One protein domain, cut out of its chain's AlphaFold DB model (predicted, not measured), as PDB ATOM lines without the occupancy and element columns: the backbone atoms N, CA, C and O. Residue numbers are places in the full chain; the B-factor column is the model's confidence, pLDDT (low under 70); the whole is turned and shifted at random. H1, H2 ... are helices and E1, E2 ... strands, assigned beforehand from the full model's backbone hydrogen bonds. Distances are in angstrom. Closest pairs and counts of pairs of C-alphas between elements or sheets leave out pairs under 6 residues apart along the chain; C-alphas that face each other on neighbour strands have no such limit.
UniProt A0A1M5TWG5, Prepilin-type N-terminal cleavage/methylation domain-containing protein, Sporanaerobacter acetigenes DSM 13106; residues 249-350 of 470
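This is residues 249 to 350 of the 470 residues of the protein "Prepilin-type N-terminal cleavage/methylation domain-containing protein" of Sporanaerobacter acetigenes DSM 13106 (UniProt A0A1M5TWG5). One sheet of six strands curls like part of a barrel, left open between its edge strands E1 and E3, and the four-residue helix H1 sits beside that opening. Long links without named elements loop away from the curled sheet, and the one of residues 270 to 287 reaches as far as 26 A from the mean of the C-alphas. The printed part has 102 residues, with one named helix and six named strands along the chain as E1, E2, E3, H1, E4, E5, E6; the sheet is mixed, in the order E1, E6, E5, E4, E2, E3. The class is mostly strand, though named elements hold 41 of the 102 residues. The whole is compact, with a radius of gyration of the C-alphas of 13.9 A and spans of 43 by 38 by 23 A.

The sheet is strongly twisted, and the way across it turns by 189 degrees. Its strand E4, residues 306 to 312, is antiparallel to E2, residues 263 to 269, at 164 degrees, with N 266 and O 309 2.9 A apart. E2 forms a hairpin with E3, residues 288 to 291, where N 265 and O 290 are 2.8 A apart. On the other side of E4, E5, residues 318 to 323, forms a hairpin with it; N 319 and O 310 are 2.9 A apart. E5 and E6, residues 342 to 350, form another hairpin, with N 322 and O 347 2.9 A apart. The pairing is staggered: E5 pairs with E4 over residues 318 to 319 and with E6 over residues 320 to 323. E4, E5 and E6 make a meander, each strand the antiparallel neighbour of the one before. E6 is parallel to E1, residues 249 to 252, at 32 degrees, with N 251 and O 344 2.8 A apart. H1, residues 292 to 295, is on the sheet at a height of 5.5 A, over none of its strands; its closest C-alphas to E1 are those of Ile 295 and Leu 250, 6.5 A apart. E3, H1 and E4 form a split strand-helix-strand unit, two strands running the same way with E2 between them, and its crossover is right-handed. H1 is too short for an O i to N i+4 pair, and its one O i to N i+3 pair is not within range.

E1 begins at C-alpha 249, (215.195, 194.245, 306.460), and is 9.6 A long. E2 measures 20.4 A, E3 10.2 A, H1 5.4 A, E4 19.4 A and E5 16.8 A. E6 is 26.1 A long and ends at C-alpha 350, (213.011, 172.952, 299.993).

The C-alphas farthest apart, those of Asn 256 and Glu 278, are 44.4 A from each other. The printed part has no cut. The links E2 to E3 and E5 to E6 are long, 18 residues each. Mean pLDDT of the printed part is 87.6; residues 255 to 260 and residue 340 are under 70.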
ATOM      1  N   PHE A 249     216.231 194.785 307.338       93.25
ATOM      2  CA  PHE A 249     215.195 194.245 306.460       93.25
ATOM      3  C   PHE A 249     215.603 192.861 305.955       93.25
ATOM      4  O   PHE A 249     216.771 192.633 305.637       93.25
ATOM      5  N   LEU A 250     214.641 191.946 305.854       94.38
ATOM      6  CA  LEU A 250     214.843 190.616 305.282       94.38
ATOM      7  C   LEU A 250     214.367 190.613 303.826       94.38
ATOM      8  O   LEU A 250     213.168 190.661 303.562       94.38
ATOM      9  N   GLU A 251     215.301 190.582 302.882       92.56
ATOM     10  CA  GLU A 251     215.014 190.576 301.448       92.56
ATOM     11  C   GLU A 251     215.056 189.142 300.927       92.56
ATOM     12  O   GLU A 251     216.116 188.525 300.847       92.56
ATOM     13  N   VAL A 252     213.883 188.610 300.592       89.88
ATOM     14  CA  VAL A 252     213.737 187.263 300.036       89.88
ATOM     15  C   VAL A 252     213.731 187.372 298.515       89.88
ATOM     16  O   VAL A 252     212.887 188.072 297.951       89.88
ATOM     17  N   ASP A 253     214.671 186.709 297.842       84.06
ATOM     18  CA  ASP A 253     214.742 186.711 296.381       84.06
ATOM     19  C   ASP A 253     213.596 185.880 295.787       84.06
ATOM     20  O   ASP A 253     213.665 184.657 295.681       84.06
ATOM     21  N   VAL A 254     212.514 186.574 295.434       70.75
ATOM     22  CA  VAL A 254     211.288 185.998 294.860       70.75
ATOM     23  C   VAL A 254     211.114 186.343 293.376       70.75
ATOM     24  O   VAL A 254     210.079 186.051 292.785       70.75
ATOM     25  N   ASN A 255     212.106 186.983 292.744       57.03
ATOM     26  CA  ASN A 255     211.927 187.687 291.464       57.03
ATOM     27  C   ASN A 255     211.634 186.784 290.252       57.03
ATOM     28  O   ASN A 255     211.244 187.295 289.204       57.03
ATOM     29  N   ASN A 256     211.787 185.465 290.386       56.12
ATOM     30  CA  ASN A 256     211.536 184.498 289.314       56.12
ATOM     31  C   ASN A 256     210.373 183.535 289.606       56.12
ATOM     32  O   ASN A 256     210.162 182.603 288.836       56.12
ATOM     33  N   LEU A 257     209.629 183.747 290.694       60.81
ATOM     34  CA  LEU A 257     208.659 182.783 291.206       60.81
ATOM     35  C   LEU A 257     207.245 183.373 291.026       60.81
ATOM     36  O   LEU A 257     206.889 184.374 291.650       60.81
ATOM     37  N   CYS A 258     206.466 182.826 290.087       51.34
ATOM     38  CA  CYS A 258     205.099 183.291 289.816       51.34
ATOM     39  C   CYS A 258     204.159 182.901 290.975       51.34
ATOM     40  O   CYS A 258     204.278 181.804 291.507       51.34
ATOM     41  N   ASP A 259     203.240 183.806 291.339       61.69
ATOM     42  CA  ASP A 259     202.151 183.620 292.319       61.69
ATOM     43  C   ASP A 259     202.550 183.041 293.695       61.69
ATOM     44  O   ASP A 259     202.207 181.921 294.036       61.69
ATOM     45  N   MET A 260     203.222 183.859 294.519       64.56
ATOM     46  CA  MET A 260     203.573 183.563 295.927       64.56
ATOM     47  C   MET A 260     202.759 184.368 296.956       64.56
ATOM     48  O   MET A 260     203.313 184.896 297.925       64.56
ATOM     49  N   ASP A 261     201.462 184.576 296.720       74.38
ATOM     50  CA  ASP A 261     200.608 185.283 297.697       74.38
ATOM     51  C   ASP A 261     200.198 184.394 298.885       74.38
ATOM     52  O   ASP A 261     199.829 184.902 299.944       74.38
ATOM     53  N   ASP A 262     200.316 183.079 298.723       86.19
ATOM     54  CA  ASP A 262     200.034 182.038 299.710       86.19
ATOM     55  C   ASP A 262     201.227 181.731 300.632       86.19
ATOM     56  O   ASP A 262     201.033 181.228 301.739       86.19
ATOM     57  N   LEU A 263     202.457 182.072 300.236       89.38
ATOM     58  CA  LEU A 263     203.631 181.898 301.086       89.38
ATOM     59  C   LEU A 263     203.729 182.972 302.171       89.38
ATOM     60  O   LEU A 263     203.837 184.182 301.923       89.38
ATOM     61  N   CYS A 264     203.757 182.497 303.410       92.12
ATOM     62  CA  CYS A 264     203.869 183.307 304.610       92.12
ATOM     63  C   CYS A 264     205.143 182.993 305.378       92.12
ATOM     64  O   CYS A 264     205.658 181.879 305.350       92.12
ATOM     65  N   ILE A 265     205.608 183.996 306.113       94.38
ATOM     66  CA  ILE A 265     206.666 183.875 307.099       94.38
ATOM     67  C   ILE A 265     206.138 184.311 308.465       94.38
ATOM     68  O   ILE A 265     205.520 185.373 308.594       94.38
ATOM     69  N   CYS A 266     206.407 183.489 309.473       94.88
ATOM     70  CA  CYS A 266     206.345 183.874 310.876       94.88
ATOM     71  C   CYS A 266     207.767 184.146 311.370       94.88
ATOM     72  O   CYS A 266     208.663 183.334 311.139       94.88
ATOM     73  N   LEU A 267     207.975 185.282 312.033       95.38
ATOM     74  CA  LEU A 267     209.227 185.635 312.701       95.38
ATOM     75  C   LEU A 267     208.939 185.944 314.161       95.38
ATOM     76  O   LEU A 267     208.068 186.761 314.451       95.38
ATOM     77  N   ARG A 268     209.723 185.360 315.065       93.50
ATOM     78  CA  ARG A 268     209.678 185.672 316.495       93.50
ATOM     79  C   ARG A 268     211.082 185.697 317.090       93.50
ATOM     80  O   ARG A 268     211.924 184.909 316.654       93.50
ATOM     81  N   PRO A 269     211.372 186.586 318.050       94.25
ATOM     82  CA  PRO A 269     212.643 186.544 318.756       94.25
ATOM     83  C   PRO A 269     212.790 185.239 319.542       94.25
ATOM     84  O   PRO A 269     211.809 184.643 319.988       94.25
ATOM     85  N   ASP A 270     214.025 184.786 319.709       90.25
ATOM     86  CA  ASP A 270     214.332 183.673 320.594       90.25
ATOM     87  C   ASP A 270     214.360 184.093 322.077       90.25
ATOM     88  O   ASP A 270     214.351 185.272 322.435       90.25
ATOM     89  N   GLU A 271     214.424 183.088 322.947       85.94
ATOM     90  CA  GLU A 271     214.372 183.228 324.410       85.94
ATOM     91  C   GLU A 271     215.571 183.989 324.992       85.94
ATOM     92  O   GLU A 271     215.490 184.532 326.092       85.94
ATOM     93  N   HIS A 272     216.689 184.034 324.262       86.25
ATOM     94  CA  HIS A 272     217.879 184.783 324.660       86.25
ATOM     95  C   HIS A 272     217.779 186.262 324.278       86.25
ATOM     96  O   HIS A 272     218.411 187.104 324.916       86.25
ATOM     97  N   SER A 273     217.006 186.573 323.236       87.31
ATOM     98  CA  SER A 273     216.825 187.923 322.713       87.31
ATOM     99  C   SER A 273     215.784 188.711 323.495       87.31
ATOM    100  O   SER A 273     215.979 189.904 323.736       87.31
ATOM    101  N   VAL A 274     214.681 188.064 323.888       85.81
ATOM    102  CA  VAL A 274     213.620 188.701 324.675       85.81
ATOM    103  C   VAL A 274     213.022 187.717 325.669       85.81
ATOM    104  O   VAL A 274     212.648 186.602 325.319       85.81
ATOM    105  N   ILE A 275     212.878 188.173 326.912       83.81
ATOM    106  CA  ILE A 275     212.202 187.425 327.968       83.81
ATOM    107  C   ILE A 275     210.725 187.843 327.965       83.81
ATOM    108  O   ILE A 275     210.444 189.025 328.198       83.81
ATOM    109  N   PRO A 276     209.778 186.932 327.682       82.31
ATOM    110  CA  PRO A 276     208.359 187.245 327.769       82.31
ATOM    111  C   PRO A 276     207.930 187.512 329.221       82.31
ATOM    112  O   PRO A 276     208.530 186.966 330.152       82.31
ATOM    113  N   PRO A 277     206.882 188.328 329.436       83.69
ATOM    114  CA  PRO A 277     206.251 188.465 330.744       83.69
ATOM    115  C   PRO A 277     205.740 187.119 331.278       83.69
ATOM    116  O   PRO A 277     205.422 186.213 330.502       83.69
ATOM    117  N   GLU A 278     205.611 187.011 332.605       76.94
ATOM    118  CA  GLU A 278     204.962 185.860 333.247       76.94
ATOM    119  C   GLU A 278     203.570 185.617 332.622       76.94
ATOM    120  O   GLU A 278     202.859 186.565 332.287       76.94
ATOM    121  N   ASP A 279     203.214 184.346 332.417       76.31
ATOM    122  CA  ASP A 279     201.953 183.885 331.808       76.31
ATOM    123  C   ASP A 279     201.733 184.200 330.309       76.31
ATOM    124  O   ASP A 279     200.628 184.010 329.798       76.31
ATOM    125  N   THR A 280     202.765 184.626 329.567       78.69
ATOM    126  CA  THR A 280     202.675 184.807 328.102       78.69
ATOM    127  C   THR A 280     203.162 183.565 327.353       78.69
ATOM    128  O   THR A 280     204.216 183.020 327.687       78.69
ATOM    129  N   ASP A 281     202.432 183.123 326.317       77.69
ATOM    130  CA  ASP A 281     202.917 182.054 325.437       77.69
ATOM    131  C   ASP A 281     204.170 182.528 324.696       77.69
ATOM    132  O   ASP A 281     204.152 183.464 323.890       77.69
ATOM    133  N   LEU A 282     205.277 181.854 324.983       70.44
ATOM    134  CA  LEU A 282     206.581 182.148 324.417       70.44
ATOM    135  C   LEU A 282     206.613 181.956 322.892       70.44
ATOM    136  O   LEU A 282     207.441 182.561 322.214       70.44
ATOM    137  N   ASN A 283     205.708 181.140 322.343       74.19
ATOM    138  CA  ASN A 283     205.621 180.901 320.906       74.19
ATOM    139  C   ASN A 283     204.932 182.032 320.140       74.19
ATOM    140  O   ASN A 283     205.156 182.143 318.939       74.19
ATOM    141  N   GLU A 284     204.147 182.874 320.814       80.69
ATOM    142  CA  GLU A 284     203.401 183.976 320.188       80.69
ATOM    143  C   GLU A 284     203.970 185.355 320.559       80.69
ATOM    144  O   GLU A 284     203.657 186.369 319.930       80.69
ATOM    145  N   TYR A 285     204.834 185.420 321.575       88.50
ATOM    146  CA  TYR A 285     205.378 186.683 322.047       88.50
ATOM    147  C   TYR A 285     206.276 187.359 320.999       88.50
ATOM    148  O   TYR A 285     207.254 186.786 320.520       88.50
ATOM    149  N   MET A 286     205.951 188.616 320.671       93.12
ATOM    150  CA  MET A 286     206.634 189.420 319.644       93.12
ATOM    151  C   MET A 286     206.659 188.775 318.246       93.12
ATOM    152  O   MET A 286     207.500 189.132 317.409       93.12
ATOM    153  N   GLU A 287     205.738 187.847 317.978       94.44
ATOM    154  CA  GLU A 287     205.604 187.235 316.664       94.44
ATOM    155  C   GLU A 287     205.025 188.238 315.656       94.44
ATOM    156  O   GLU A 287     204.069 188.964 315.931       94.44
ATOM    157  N   ILE A 288     205.602 188.261 314.458       95.25
ATOM    158  CA  ILE A 288     204.997 188.885 313.285       95.25
ATOM    159  C   ILE A 288     204.742 187.819 312.228       95.25
ATOM    160  O   ILE A 288     205.613 187.006 311.915       95.25
ATOM    161  N   LYS A 289     203.552 187.861 311.631       94.62
ATOM    162  CA  LYS A 289     203.166 186.994 310.518       94.62
ATOM    163  C   LYS A 289     202.857 187.835 309.292       94.62
ATOM    164  O   LYS A 289     202.002 188.723 309.325       94.62
ATOM    165  N   LYS A 290     203.562 187.576 308.194       92.62
ATOM    166  CA  LYS A 290     203.460 188.364 306.960       92.62
ATOM    167  C   LYS A 290     203.601 187.487 305.724       92.62
ATOM    168  O   LYS A 290     204.220 186.433 305.775       92.62
ATOM    169  N   SER A 291     203.065 187.947 304.595       90.81
ATOM    170  CA  SER A 291     203.405 187.345 303.302       90.81
ATOM    171  C   SER A 291     204.869 187.625 302.962       90.81
ATOM    172  O   SER A 291     205.393 188.692 303.316       90.81
ATOM    173  N   LEU A 292     205.514 186.728 302.214       87.88
ATOM    174  CA  LEU A 292     206.906 186.916 301.783       87.88
ATOM    175  C   LEU A 292     207.121 188.203 300.971       87.88
ATOM    176  O   LEU A 292     208.170 188.830 301.067       87.88
ATOM    177  N   LYS A 293     206.116 188.677 300.228       82.94
ATOM    178  CA  LYS A 293     206.208 189.966 299.514       82.94
ATOM    179  C   LYS A 293     206.262 191.167 300.464       82.94
ATOM    180  O   LYS A 293     206.902 192.174 300.166       82.94
ATOM    181  N   SER A 294     205.572 191.090 301.602       87.38
ATOM    182  CA  SER A 294     205.475 192.207 302.551       87.38
ATOM    183  C   SER A 294     206.624 192.252 303.564       87.38
ATOM    184  O   SER A 294     206.921 193.331 304.088       87.38
ATOM    185  N   ILE A 295     207.316 191.128 303.804       91.00
ATOM    186  CA  ILE A 295     208.405 191.081 304.789       91.00
ATOM    187  C   ILE A 295     209.600 191.957 304.397       91.00
ATOM    188  O   ILE A 295     210.175 192.608 305.265       91.00
ATOM    189  N   ALA A 296     209.889 192.095 303.098       87.31
ATOM    190  CA  ALA A 296     210.988 192.925 302.594       87.31
ATOM    191  C   ALA A 296     210.881 194.409 302.989       87.31
ATOM    192  O   ALA A 296     211.887 195.108 303.062       87.31
ATOM    193  N   ASN A 297     209.666 194.889 303.277       87.50
ATOM    194  CA  ASN A 297     209.408 196.267 303.703       87.50
ATOM    195  C   ASN A 297     209.174 196.395 305.216       87.50
ATOM    196  O   ASN A 297     208.790 197.461 305.701       87.50
ATOM    197  N   THR A 298     209.369 195.314 305.969       91.44
ATOM    198  CA  THR A 298     209.133 195.277 307.412       91.44
ATOM    199  C   THR A 298     210.421 195.573 308.157       91.44
ATOM    200  O   THR A 298     211.448 194.950 307.905       91.44
ATOM    201  N   LYS A 299     210.361 196.525 309.089       92.94
ATOM    202  CA  LYS A 299     211.487 196.845 309.965       92.94
ATOM    203  C   LYS A 299     211.638 195.766 311.030       92.94
ATOM    204  O   LYS A 299     210.690 195.508 311.769       92.94
ATOM    205  N   LEU A 300     212.829 195.196 311.124       94.44
ATOM    206  CA  LEU A 300     213.198 194.203 312.125       94.44
ATOM    207  C   LEU A 300     214.257 194.781 313.070       94.44
ATOM    208  O   LEU A 300     215.019 195.683 312.704       94.44
ATOM    209  N   TRP A 301     214.284 194.262 314.295       94.81
ATOM    210  CA  TRP A 301     215.208 194.676 315.339       94.81
ATOM    211  C   TRP A 301     216.450 193.786 315.315       94.81
ATOM    212  O   TRP A 301     216.409 192.616 315.685       94.81
ATOM    213  N   TRP A 302     217.571 194.342 314.864       93.62
ATOM    214  CA  TRP A 302     218.771 193.572 314.516       93.62
ATOM    215  C   TRP A 302     219.454 192.866 315.695       93.62
ATOM    216  O   TRP A 302     220.192 191.908 315.485       93.62
ATOM    217  N   LYS A 303     219.205 193.323 316.927       93.62
ATOM    218  CA  LYS A 303     219.769 192.722 318.147       93.62
ATOM    219  C   LYS A 303     219.104 191.410 318.538       93.62
ATOM    220  O   LYS A 303     219.594 190.742 319.444       93.62
ATOM    221  N   TRP A 304     217.984 191.068 317.910       95.00
ATOM    222  CA  TRP A 304     217.319 189.800 318.146       95.00
ATOM    223  C   TRP A 304     217.827 188.730 317.186       95.00
ATOM    224  O   TRP A 304     218.054 188.975 316.000       95.00
ATOM    225  N   THR A 305     217.944 187.521 317.715       95.62
ATOM    226  CA  THR A 305     217.999 186.291 316.933       95.62
ATOM    227  C   THR A 305     216.571 185.818 316.711       95.62
ATOM    228  O   THR A 305     215.823 185.620 317.667       95.62
ATOM    229  N   TYR A 306     216.182 185.648 315.453       95.19
ATOM    230  CA  TYR A 306     214.825 185.271 315.079       95.19
ATOM    231  C   TYR A 306     214.694 183.766 314.840       95.19
ATOM    232  O   TYR A 306     215.373 183.193 313.990       95.19
ATOM    233  N   LYS A 307     213.739 183.128 315.519       94.94
ATOM    234  CA  LYS A 307     213.160 181.862 315.059       94.94
ATOM    235  C   LYS A 307     212.170 182.183 313.937       94.94
ATOM    236  O   LYS A 307     211.423 183.160 314.030       94.94
ATOM    237  N   TYR A 308     212.166 181.373 312.885       95.00
ATOM    238  CA  TYR A 308     211.293 181.589 311.737       95.00
ATOM    239  C   TYR A 308     210.630 180.303 311.261       95.00
ATOM    240  O   TYR A 308     211.155 179.208 311.451       95.00
ATOM    241  N   GLU A 309     209.489 180.460 310.602       95.12
ATOM    242  CA  GLU A 309     208.817 179.400 309.859       95.12
ATOM    243  C   GLU A 309     208.290 179.988 308.551       95.12
ATOM    244  O   GLU A 309     207.571 180.989 308.571       95.12
ATOM    245  N   VAL A 310     208.664 179.387 307.418       94.56
ATOM    246  CA  VAL A 310     208.115 179.736 306.103       94.56
ATOM    247  C   VAL A 310     207.234 178.591 305.636       94.56
ATOM    248  O   VAL A 310     207.674 177.442 305.596       94.56
ATOM    249  N   PHE A 311     205.992 178.899 305.289       93.00
ATOM    250  CA  PHE A 311     204.994 177.899 304.929       93.00
ATOM    251  C   PHE A 311     204.029 178.430 303.876       93.00
ATOM    252  O   PHE A 311     203.825 179.640 303.745       93.00
ATOM    253  N   GLN A 312     203.414 177.507 303.146       91.12
ATOM    254  CA  GLN A 312     202.347 177.804 302.197       91.12
ATOM    255  C   GLN A 312     200.989 177.656 302.886       91.12
ATOM    256  O   GLN A 312     200.721 176.643 303.535       91.12
ATOM    257  N   GLN A 313     200.142 178.681 302.774       89.75
ATOM    258  CA  GLN A 313     198.799 178.690 303.360       89.75
ATOM    259  C   GLN A 313     197.988 177.459 302.941       89.75
ATOM    260  O   GLN A 313     198.091 176.994 301.813       89.75
ATOM    261  N   ASP A 314     197.179 176.944 303.869       88.69
ATOM    262  CA  ASP A 314     196.279 175.802 303.661       88.69
ATOM    263  C   ASP A 314     196.964 174.488 303.225       88.69
ATOM    264  O   ASP A 314     196.298 173.548 302.788       88.69
ATOM    265  N   THR A 315     198.285 174.385 303.399       88.69
ATOM    266  CA  THR A 315     199.066 173.171 303.129       88.69
ATOM    267  C   THR A 315     200.009 172.840 304.290       88.69
ATOM    268  O   THR A 315     200.214 173.632 305.208       88.69
ATOM    269  N   GLU A 316     200.634 171.665 304.230       89.75
ATOM    270  CA  GLU A 316     201.733 171.280 305.125       89.75
ATOM    271  C   GLU A 316     203.117 171.599 304.529       89.75
ATOM    272  O   GLU A 316     204.127 171.039 304.972       89.75
ATOM    273  N   ASN A 317     203.176 172.412 303.471       91.44
ATOM    274  CA  ASN A 317     204.420 172.693 302.767       91.44
ATOM    275  C   ASN A 317     205.229 173.735 303.533       91.44
ATOM    276  O   ASN A 317     204.720 174.795 303.907       91.44
ATOM    277  N   LYS A 318     206.504 173.419 303.755       94.00
ATOM    278  CA  LYS A 318     207.452 174.265 304.478       94.00
ATOM    279  C   LYS A 318     208.673 174.559 303.631       94.00
ATOM    280  O   LYS A 318     209.146 173.713 302.870       94.00
ATOM    281  N   TYR A 319     209.212 175.747 303.842       94.12
ATOM    282  CA  TYR A 319     210.375 176.264 303.146       94.12
ATOM    283  C   TYR A 319     211.397 176.787 304.147       94.12
ATOM    284  O   TYR A 319     211.073 177.156 305.277       94.12
ATOM    285  N   PHE A 320     212.647 176.829 303.712       95.12
ATOM    286  CA  PHE A 320     213.773 177.278 304.515       95.12
ATOM    287  C   PHE A 320     214.404 178.507 303.879       95.12
ATOM    288  O   PHE A 320     214.420 178.646 302.657       95.12
ATOM    289  N   LEU A 321     214.918 179.406 304.715       95.25
ATOM    290  CA  LEU A 321     215.637 180.584 304.251       95.25
ATOM    291  C   LEU A 321     217.121 180.250 304.194       95.25
ATOM    292  O   LEU A 321     217.709 179.866 305.204       95.25
ATOM    293  N   ILE A 322     217.721 180.410 303.022       94.44
ATOM    294  CA  ILE A 322     219.147 180.201 302.797       94.44
ATOM    295  C   ILE A 322     219.815 181.558 302.611       94.44
ATOM    296  O   ILE A 322     219.353 182.394 301.833       94.44
ATOM    297  N   ASP A 323     220.890 181.797 303.353       94.44
ATOM    298  CA  ASP A 323     221.699 183.002 303.247       94.44
ATOM    299  C   ASP A 323     222.444 183.014 301.913       94.44
ATOM    300  O   ASP A 323     223.255 182.140 301.614       94.44
ATOM    301  N   LYS A 324     222.204 184.053 301.116       92.25
ATOM    302  CA  LYS A 324     222.786 184.184 299.782       92.25
ATOM    303  C   LYS A 324     224.307 184.376 299.793       92.25
ATOM    304  O   LYS A 324     224.956 184.094 298.789       92.25
ATOM    305  N   LYS A 325     224.887 184.888 300.887       90.31
ATOM    306  CA  LYS A 325     226.341 185.092 301.003       90.31
ATOM    307  C   LYS A 325     227.069 183.792 301.342       90.31
ATOM    308  O   LYS A 325     228.148 183.556 300.802       90.31
ATOM    309  N   SER A 326     226.533 183.011 302.278       91.25
ATOM    310  CA  SER A 326     227.201 181.818 302.815       91.25
ATOM    311  C   SER A 326     226.720 180.506 302.207       91.25
ATOM    312  O   SER A 326     227.429 179.515 302.351       91.25
ATOM    313  N   ASP A 327     225.561 180.493 301.540       89.06
ATOM    314  CA  ASP A 327     224.883 179.273 301.078       89.06
ATOM    315  C   ASP A 327     224.485 178.334 302.242       89.06
ATOM    316  O   ASP A 327     224.290 177.131 302.075       89.06
ATOM    317  N   GLU A 328     224.376 178.887 303.456       92.88
ATOM    318  CA  GLU A 328     223.970 178.177 304.673       92.88
ATOM    319  C   GLU A 328     222.538 178.544 305.068       92.88
ATOM    320  O   GLU A 328     222.028 179.609 304.710       92.88
ATOM    321  N   LEU A 329     221.892 177.691 305.869       94.50
ATOM    322  CA  LEU A 329     220.611 178.035 306.491       94.50
ATOM    323  C   LEU A 329     220.747 179.351 307.257       94.50
ATOM    324  O   LEU A 329     221.652 179.515 308.080       94.50
ATOM    325  N   TRP A 330     219.830 180.286 307.009       95.69
ATOM    326  CA  TRP A 330     219.793 181.514 307.780       95.69
ATOM    327  C   TRP A 330     219.535 181.160 309.241       95.69
ATOM    328  O   TRP A 330     218.610 180.423 309.573       95.69
ATOM    329  N   ASN A 331     220.379 181.685 310.115       94.12
ATOM    330  CA  ASN A 331     220.385 181.415 311.548       94.12
ATOM    331  C   ASN A 331     219.510 182.398 312.346       94.12
ATOM    332  O   ASN A 331     219.588 182.422 313.570       94.12
ATOM    333  N   GLY A 332     218.741 183.253 311.667       95.00
ATOM    334  CA  GLY A 332     217.893 184.245 312.318       95.00
ATOM    335  C   GLY A 332     218.605 185.526 312.749       95.00
ATOM    336  O   GLY A 332     217.955 186.392 313.329       95.00
ATOM    337  N   THR A 333     219.911 185.677 312.503       95.25
ATOM    338  CA  THR A 333     220.667 186.855 312.955       95.25
ATOM    339  C   THR A 333     220.865 187.884 311.846       95.25
ATOM    340  O   THR A 333     220.883 187.568 310.649       95.25
ATOM    341  N   PHE A 334     221.054 189.135 312.266       94.25
ATOM    342  CA  PHE A 334     221.407 190.256 311.405       94.25
ATOM    343  C   PHE A 334     222.782 190.816 311.780       94.25
ATOM    344  O   PHE A 334     223.229 190.701 312.919       94.25
ATOM    345  N   GLU A 335     223.460 191.402 310.795       91.19
ATOM    346  CA  GLU A 335     224.670 192.195 311.024       91.19
ATOM    347  C   GLU A 335     224.277 193.547 311.652       91.19
ATOM    348  O   GLU A 335     223.170 194.043 311.414       91.19
ATOM    349  N   GLU A 336     225.170 194.134 312.456       90.94
ATOM    350  CA  GLU A 336     224.954 195.475 313.010       90.94
ATOM    351  C   GLU A 336     224.791 196.486 311.861       90.94
ATOM    352  O   GLU A 336     225.598 196.492 310.928       90.94
ATOM    353  N   PRO A 337     223.734 197.313 311.882       89.56
ATOM    354  CA  PRO A 337     223.445 198.208 310.782       89.56
ATOM    355  C   PRO A 337     224.363 199.439 310.771       89.56
ATOM    356  O   PRO A 337     224.310 200.272 311.676       89.56
ATOM    357  N   ASP A 338     225.127 199.608 309.690       78.44
ATOM    358  CA  ASP A 338     226.030 200.754 309.496       78.44
ATOM    359  C   ASP A 338     225.339 201.964 308.836       78.44
ATOM    360  O   ASP A 338     225.766 203.112 309.010       78.44
ATOM    361  N   ASP A 339     224.274 201.738 308.055       76.06
ATOM    362  CA  ASP A 339     223.560 202.801 307.341       76.06
ATOM    363  C   ASP A 339     222.030 202.613 307.306       76.06
ATOM    364  O   ASP A 339     221.438 202.065 308.226       76.06
ATOM    365  N   ARG A 340     221.340 203.164 306.298       68.38
ATOM    366  CA  ARG A 340     219.870 203.116 306.168       68.38
ATOM    367  C   ARG A 340     219.359 201.968 305.294       68.38
ATOM    368  O   ARG A 340     218.151 201.877 305.089       68.38
ATOM    369  N   ASN A 341     220.240 201.138 304.746       72.31
ATOM    370  CA  ASN A 341     219.919 200.119 303.753       72.31
ATOM    371  C   ASN A 341     220.477 198.744 304.153       72.31
ATOM    372  O   ASN A 341     221.056 198.029 303.336       72.31
ATOM    373  N   ASN A 342     220.292 198.373 305.421       86.88
ATOM    374  CA  ASN A 342     220.766 197.099 305.958       86.88
ATOM    375  C   ASN A 342     219.778 195.999 305.595       86.88
ATOM    376  O   ASN A 342     218.725 195.842 306.219       86.88
ATOM    377  N   LYS A 343     220.121 195.259 304.547       91.38
ATOM    378  CA  LYS A 343     219.314 194.157 304.046       91.38
ATOM    379  C   LYS A 343     220.045 192.837 304.218       91.38
ATOM    380  O   LYS A 343     221.218 192.716 303.867       91.38
ATOM    381  N   LYS A 344     219.327 191.839 304.720       94.00
ATOM    382  CA  LYS A 344     219.740 190.441 304.689       94.00
ATOM    383  C   LYS A 344     219.111 189.790 303.466       94.00
ATOM    384  O   LYS A 344     217.901 189.591 303.445       94.00
ATOM    385  N   GLU A 345     219.928 189.490 302.463       94.19
ATOM    386  CA  GLU A 345     219.478 188.771 301.270       94.19
ATOM    387  C   GLU A 345     219.443 187.265 301.543       94.19
ATOM    388  O   GLU A 345     220.455 186.658 301.904       94.19
ATOM    389  N   VAL A 346     218.273 186.665 301.348       94.38
ATOM    390  CA  VAL A 346     218.038 185.226 301.470       94.38
ATOM    391  C   VAL A 346     217.251 184.722 300.265       94.38
ATOM    392  O   VAL A 346     216.588 185.495 299.575       94.38
ATOM    393  N   TYR A 347     217.294 183.422 300.013       92.31
ATOM    394  CA  TYR A 347     216.425 182.765 299.039       92.31
ATOM    395  C   TYR A 347     215.751 181.544 299.669       92.31
ATOM    396  O   TYR A 347     216.154 181.080 300.737       92.31
ATOM    397  N   LEU A 348     214.683 181.060 299.039       92.94
ATOM    398  CA  LEU A 348     213.939 179.905 299.531       92.94
ATOM    399  C   LEU A 348     214.605 178.599 299.105       92.94
ATOM    400  O   LEU A 348     215.098 178.478 297.984       92.94
ATOM    401  N   GLY A 349     214.549 177.606 299.982       92.88
ATOM    402  CA  GLY A 349     214.919 176.232 299.681       92.88
ATOM    403  C   GLY A 349     213.895 175.243 300.222       92.88
ATOM    404  O   GLY A 349     213.312 175.455 301.287       92.88
ATOM    405  N   VAL A 350     213.696 174.151 299.492       94.62
ATOM    406  CA  VAL A 350     213.011 172.952 299.993       94.62
ATOM    407  C   VAL A 350     214.027 172.105 300.759       94.62
ATOM    408  O   VAL A 350     215.215 172.134 300.439       94.62
TER     409      VAL A 350